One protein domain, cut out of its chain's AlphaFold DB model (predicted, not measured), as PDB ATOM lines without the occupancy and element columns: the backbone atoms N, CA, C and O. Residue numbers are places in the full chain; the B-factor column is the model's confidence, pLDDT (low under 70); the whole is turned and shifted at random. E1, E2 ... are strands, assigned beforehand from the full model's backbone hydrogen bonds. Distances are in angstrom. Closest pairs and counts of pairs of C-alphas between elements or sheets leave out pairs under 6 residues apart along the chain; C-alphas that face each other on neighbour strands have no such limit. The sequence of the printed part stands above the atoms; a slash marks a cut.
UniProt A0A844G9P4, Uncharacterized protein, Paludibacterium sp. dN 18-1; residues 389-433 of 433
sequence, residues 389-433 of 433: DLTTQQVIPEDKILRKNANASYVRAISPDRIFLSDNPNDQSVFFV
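This is residues 389 to 433 of the 433 residues of an uncharacterized protein of Paludibacterium sp. dN 18-1 (UniProt A0A844G9P4). Little regular structure is present: the core is a small sheet in which hairpin E2-E3 has the short strand E1 beside E3. Residues 390 to 395 stick out past one end, and the last residues, 427 to 433, fold back along E2. The printed part has 45 residues with three named strands, E1, E2, E3 along the chain, and no named helix; the sheet's order is E1, E3, E2, mixed. The class is all strand, with 14 residues in named elements; the whole is compact, radius of gyration of the C-alphas 10.5 A, spanning 29 by 21 by 14 A.

Inner strand E3, residues 418 to 422, is antiparallel to E2, residues 410 to 415, at 154 degrees, with N 412 and O 420 2.8 A apart, within hydrogen-bond range. E3 is parallel to E1, residues 401 to 403, at 24 degrees, with N 402 and O 419 2.8 A apart, within hydrogen-bond range. E1 and E2 are apart.

E1 begins at C-alpha 401 (-18.236, -66.462, 12.391) and is 6.2 A long. E2 is 15.1 A long. E3 is 13.5 A long and ends at C-alpha 422 (-21.247, -68.724, 22.625).

The farthest C-alphas, of Thr 392 and Asn 426, are 28.8 A apart. The printed part has no cut and no long link between strands. pLDDT is under 70 at residues 389 to 394, 415 to 416 and 427 to 433.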
ATOM      1  N   ASP A 389     -17.862 -76.074   6.010       61.50
ATOM      2  CA  ASP A 389     -19.146 -76.342   5.376       61.50
ATOM      3  C   ASP A 389     -19.024 -77.578   4.478       61.50
ATOM      4  O   ASP A 389     -18.419 -77.544   3.404       61.50
ATOM      5  N   LEU A 390     -19.620 -78.690   4.914       48.72
ATOM      6  CA  LEU A 390     -19.601 -79.942   4.156       48.72
ATOM      7  C   LEU A 390     -20.445 -79.896   2.872       48.72
ATOM      8  O   LEU A 390     -20.288 -80.781   2.033       48.72
ATOM      9  N   THR A 391     -21.316 -78.897   2.687       48.88
ATOM     10  CA  THR A 391     -22.100 -78.748   1.449       48.88
ATOM     11  C   THR A 391     -21.277 -78.131   0.326       48.88
ATOM     12  O   THR A 391     -21.355 -78.581  -0.815       48.88
ATOM     13  N   THR A 392     -20.449 -77.139   0.653       60.38
ATOM     14  CA  THR A 392     -19.591 -76.437  -0.309       60.38
ATOM     15  C   THR A 392     -18.154 -76.956  -0.321       60.38
ATOM     16  O   THR A 392     -17.395 -76.600  -1.221       60.38
ATOM     17  N   GLN A 393     -17.778 -77.809   0.638       58.03
ATOM     18  CA  GLN A 393     -16.402 -78.264   0.870       58.03
ATOM     19  C   GLN A 393     -15.422 -77.099   1.068       58.03
ATOM     20  O   GLN A 393     -14.265 -77.138   0.633       58.03
ATOM     21  N   GLN A 394     -15.882 -76.040   1.730       69.50
ATOM     22  CA  GLN A 394     -15.081 -74.855   2.002       69.50
ATOM     23  C   GLN A 394     -14.987 -74.595   3.501       69.50
ATOM     24  O   GLN A 394     -15.921 -74.828   4.267       69.50
ATOM     25  N   VAL A 395     -13.830 -74.078   3.916       72.25
ATOM     26  CA  VAL A 395     -13.676 -73.485   5.244       72.25
ATOM     27  C   VAL A 395     -14.587 -72.265   5.307       72.25
ATOM     28  O   VAL A 395     -14.515 -71.396   4.438       72.25
ATOM     29  N   ILE A 396     -15.428 -72.200   6.334       76.00
ATOM     30  CA  ILE A 396     -16.268 -71.042   6.606       76.00
ATOM     31  C   ILE A 396     -15.331 -69.910   7.030       76.00
ATOM     32  O   ILE A 396     -14.619 -70.057   8.028       76.00
ATOM     33  N   PRO A 397     -15.271 -68.804   6.272       82.69
ATOM     34  CA  PRO A 397     -14.311 -67.757   6.565       82.69
ATOM     35  C   PRO A 397     -14.671 -67.037   7.874       82.69
ATOM     36  O   PRO A 397     -15.836 -66.958   8.260       82.69
ATOM     37  N   GLU A 398     -13.659 -66.532   8.586       84.69
ATOM     38  CA  GLU A 398     -13.817 -65.972   9.942       84.69
ATOM     39  C   GLU A 398     -14.801 -64.790   9.990       84.69
ATOM     40  O   GLU A 398     -15.473 -64.582  10.996       84.69
ATOM     41  N   ASP A 399     -14.973 -64.050   8.890       87.75
ATOM     42  CA  ASP A 399     -15.956 -62.963   8.774       87.75
ATOM     43  C   ASP A 399     -17.419 -63.450   8.781       87.75
ATOM     44  O   ASP A 399     -18.344 -62.658   8.980       87.75
ATOM     45  N   LYS A 400     -17.637 -64.757   8.604       85.56
ATOM     46  CA  LYS A 400     -18.930 -65.438   8.745       85.56
ATOM     47  C   LYS A 400     -19.140 -66.044  10.131       85.56
ATOM     48  O   LYS A 400     -20.210 -66.593  10.393       85.56
ATOM     49  N   ILE A 401     -18.165 -65.930  11.032       88.25
ATOM     50  CA  ILE A 401     -18.236 -66.462  12.391       88.25
ATOM     51  C   ILE A 401     -18.483 -65.309  13.367       88.25
ATOM     52  O   ILE A 401     -17.619 -64.485  13.655       88.25
ATOM     53  N   LEU A 402     -19.697 -65.246  13.908       87.94
ATOM     54  CA  LEU A 402     -20.106 -64.244  14.883       87.94
ATOM     55  C   LEU A 402     -19.950 -64.784  16.300       87.94
ATOM     56  O   LEU A 402     -20.737 -65.602  16.778       87.94
ATOM     57  N   ARG A 403     -18.932 -64.287  16.996       90.50
ATOM     58  CA  ARG A 403     -18.612 -64.681  18.368       90.50
ATOM     59  C   ARG A 403     -19.292 -63.747  19.362       90.50
ATOM     60  O   ARG A 403     -19.139 -62.531  19.274       90.50
ATOM     61  N   LYS A 404     -20.007 -64.300  20.347       85.31
ATOM     62  CA  LYS A 404     -20.589 -63.523  21.458       85.31
ATOM     63  C   LYS A 404     -19.520 -62.757  22.247       85.31
ATOM     64  O   LYS A 404     -19.769 -61.646  22.706       85.31
ATOM     65  N   ASN A 405     -18.336 -63.347  22.390       86.38
ATOM     66  CA  ASN A 405     -17.114 -62.700  22.862       86.38
ATOM     67  C   ASN A 405     -15.882 -63.435  22.311       86.38
ATOM     68  O   ASN A 405     -16.018 -64.477  21.678       86.38
ATOM     69  N   ALA A 406     -14.682 -62.907  22.561       85.44
ATOM     70  CA  ALA A 406     -13.435 -63.445  22.006       85.44
ATOM     71  C   ALA A 406     -13.147 -64.917  22.372       85.44
ATOM     72  O   ALA A 406     -12.448 -65.587  21.622       85.44
ATOM     73  N   ASN A 407     -13.712 -65.421  23.475       81.25
ATOM     74  CA  ASN A 407     -13.493 -66.785  23.965       81.25
ATOM     75  C   ASN A 407     -14.620 -67.753  23.561       81.25
ATOM     76  O   ASN A 407     -14.639 -68.896  24.010       81.25
ATOM     77  N   ALA A 408     -15.594 -67.309  22.764       84.69
ATOM     78  CA  ALA A 408     -16.718 -68.141  22.360       84.69
ATOM     79  C   ALA A 408     -16.278 -69.232  21.367       84.69
ATOM     80  O   ALA A 408     -15.886 -68.923  20.236       84.69
ATOM     81  N   SER A 409     -16.393 -70.494  21.787       81.56
ATOM     82  CA  SER A 409     -16.039 -71.692  21.011       81.56
ATOM     83  C   SER A 409     -17.226 -72.628  20.749       81.56
ATOM     84  O   SER A 409     -17.183 -73.425  19.811       81.56
ATOM     85  N   TYR A 410     -18.319 -72.509  21.512       75.62
ATOM     86  CA  TYR A 410     -19.477 -73.400  21.404       75.62
ATOM     87  C   TYR A 410     -20.461 -72.912  20.344       75.62
ATOM     88  O   TYR A 410     -20.880 -71.754  20.369       75.62
ATOM     89  N   VAL A 411     -20.877 -73.789  19.427       75.81
ATOM     90  CA  VAL A 411     -21.880 -73.449  18.408       75.81
ATOM     91  C   VAL A 411     -23.231 -73.196  19.070       75.81
ATOM     92  O   VAL A 411     -23.784 -74.064  19.739       75.81
ATOM     93  N   ARG A 412     -23.757 -71.987  18.864       78.38
ATOM     94  CA  ARG A 412     -25.062 -71.549  19.358       78.38
ATOM     95  C   ARG A 412     -26.132 -71.695  18.291       78.38
ATOM     96  O   ARG A 412     -27.135 -72.335  18.553       78.38
ATOM     97  N   ALA A 413     -25.919 -71.113  17.111       71.19
ATOM     98  CA  ALA A 413     -26.877 -71.112  16.003       71.19
ATOM     99  C   ALA A 413     -26.154 -71.143  14.649       71.19
ATOM    100  O   ALA A 413     -24.981 -70.768  14.558       71.19
ATOM    101  N   ILE A 414     -26.864 -71.565  13.599       70.12
ATOM    102  CA  ILE A 414     -26.345 -71.652  12.229       70.12
ATOM    103  C   ILE A 414     -27.370 -71.014  11.289       70.12
ATOM    104  O   ILE A 414     -28.562 -71.280  11.377       70.12
ATOM    105  N   SER A 415     -26.899 -70.175  10.379       68.81
ATOM    106  CA  SER A 415     -27.684 -69.601   9.280       68.81
ATOM    107  C   SER A 415     -27.007 -69.948   7.952       68.81
ATOM    108  O   SER A 415     -25.830 -70.320   7.975       68.81
ATOM    109  N   PRO A 416     -27.683 -69.811   6.796       67.50
ATOM    110  CA  PRO A 416     -27.095 -70.145   5.500       67.50
ATOM    111  C   PRO A 416     -25.751 -69.464   5.210       67.50
ATOM    112  O   PRO A 416     -24.957 -70.001   4.446       67.50
ATOM    113  N   ASP A 417     -25.484 -68.293   5.798       73.50
ATOM    114  CA  ASP A 417     -24.256 -67.535   5.563       73.50
ATOM    115  C   ASP A 417     -23.393 -67.303   6.811       73.50
ATOM    116  O   ASP A 417     -22.346 -66.671   6.669       73.50
ATOM    117  N   ARG A 418     -23.798 -67.748   8.015       80.31
ATOM    118  CA  ARG A 418     -23.080 -67.450   9.277       80.31
ATOM    119  C   ARG A 418     -23.186 -68.535  10.339       80.31
ATOM    120  O   ARG A 418     -24.226 -69.178  10.480       80.31
ATOM    121  N   ILE A 419     -22.155 -68.611  11.177       82.38
ATOM    122  CA  ILE A 419     -22.126 -69.379  12.427       82.38
ATOM    123  C   ILE A 419     -22.132 -68.415  13.609       82.38
ATOM    124  O   ILE A 419     -21.391 -67.434  13.620       82.38
ATOM    125  N   PHE A 420     -22.929 -68.714  14.630       82.00
ATOM    126  CA  PHE A 420     -22.967 -67.955  15.876       82.00
ATOM    127  C   PHE A 420     -22.369 -68.787  17.006       82.00
ATOM    128  O   PHE A 420     -22.802 -69.919  17.224       82.00
ATOM    129  N   LEU A 421     -21.414 -68.222  17.745       84.62
ATOM    130  CA  LEU A 421     -20.705 -68.909  18.826       84.62
ATOM    131  C   LEU A 421     -20.989 -68.275  20.190       84.62
ATOM    132  O   LEU A 421     -21.062 -67.048  20.313       84.62
ATOM    133  N   SER A 422     -21.101 -69.113  21.221       83.62
ATOM    134  CA  SER A 422     -21.247 -68.724  22.625       83.62
ATOM    135  C   SER A 422     -20.062 -69.192  23.468       83.62
ATOM    136  O   SER A 422     -19.362 -70.151  23.146       83.62
ATOM    137  N   ASP A 423     -19.841 -68.483  24.565       81.94
ATOM    138  CA  ASP A 423     -18.896 -68.816  25.630       81.94
ATOM    139  C   ASP A 423     -19.504 -69.738  26.696       81.94
ATOM    140  O   ASP A 423     -18.807 -70.206  27.591       81.94
ATOM    141  N   ASN A 424     -20.813 -69.992  26.615       77.94
ATOM    142  CA  ASN A 424     -21.533 -70.858  27.533       77.94
ATOM    143  C   ASN A 424     -21.956 -72.147  26.806       77.94
ATOM    144  O   ASN A 424     -22.783 -72.065  25.895       77.94
ATOM    145  N   PRO A 425     -21.478 -73.332  27.225       70.19
ATOM    146  CA  PRO A 425     -21.857 -74.602  26.605       70.19
ATOM    147  C   PRO A 425     -23.350 -74.933  26.750       70.19
ATOM    148  O   PRO A 425     -23.846 -75.785  26.022       70.19
ATOM    149  N   ASN A 426     -24.072 -74.257  27.653       71.62
ATOM    150  CA  ASN A 426     -25.518 -74.414  27.844       71.62
ATOM    151  C   ASN A 426     -26.357 -73.466  26.964       71.62
ATOM    152  O   ASN A 426     -27.581 -73.543  26.971       71.62
ATOM    153  N   ASP A 427     -25.729 -72.556  26.214       63.34
ATOM    154  CA  ASP A 427     -26.390 -71.612  25.299       63.34
ATOM    155  C   ASP A 427     -26.540 -72.248  23.902       63.34
ATOM    156  O   ASP A 427     -26.201 -71.649  22.885       63.34
ATOM    157  N   GLN A 428     -26.996 -73.505  23.862       53.72
ATOM    158  CA  GLN A 428     -27.234 -74.275  22.637       53.72
ATOM    159  C   GLN A 428     -28.667 -74.049  22.172       53.72
ATOM    160  O   GLN A 428     -29.559 -74.871  22.372       53.72
ATOM    161  N   SER A 429     -28.919 -72.885  21.589       47.75
ATOM    162  CA  SER A 429     -30.198 -72.611  20.943       47.75
ATOM    163  C   SER A 429     -30.038 -72.843  19.447       47.75
ATOM    164  O   SER A 429     -29.816 -71.892  18.703       47.75
ATOM    165  N   VAL A 430     -30.088 -74.109  19.013       47.38
ATOM    166  CA  VAL A 430     -29.937 -74.473  17.595       47.38
ATOM    167  C   VAL A 430     -31.134 -73.930  16.812       47.38
ATOM    168  O   VAL A 430     -32.145 -74.602  16.624       47.38
ATOM    169  N   PHE A 431     -31.027 -72.677  16.390       41.19
ATOM    170  CA  PHE A 431     -31.950 -72.032  15.474       41.19
ATOM    171  C   PHE A 431     -31.317 -72.014  14.086       41.19
ATOM    172  O   PHE A 431     -30.157 -71.626  13.939       41.19
ATOM    173  N   PHE A 432     -32.107 -72.412  13.092       40.25
ATOM    174  CA  PHE A 432     -31.895 -72.019  11.705       40.25
ATOM    175  C   PHE A 432     -32.560 -70.648  11.542       40.25
ATOM    176  O   PHE A 432     -33.767 -70.542  11.764       40.25
ATOM    177  N   VAL A 433     -31.773 -69.608  11.249       36.41
ATOM    178  CA  VAL A 433     -32.298 -68.275  10.887       36.41
ATOM    179  C   VAL A 433     -32.473 -68.189   9.383       36.41
ATOM    180  O   VAL A 433     -31.515 -68.584   8.678       36.41
TER     181      VAL A 433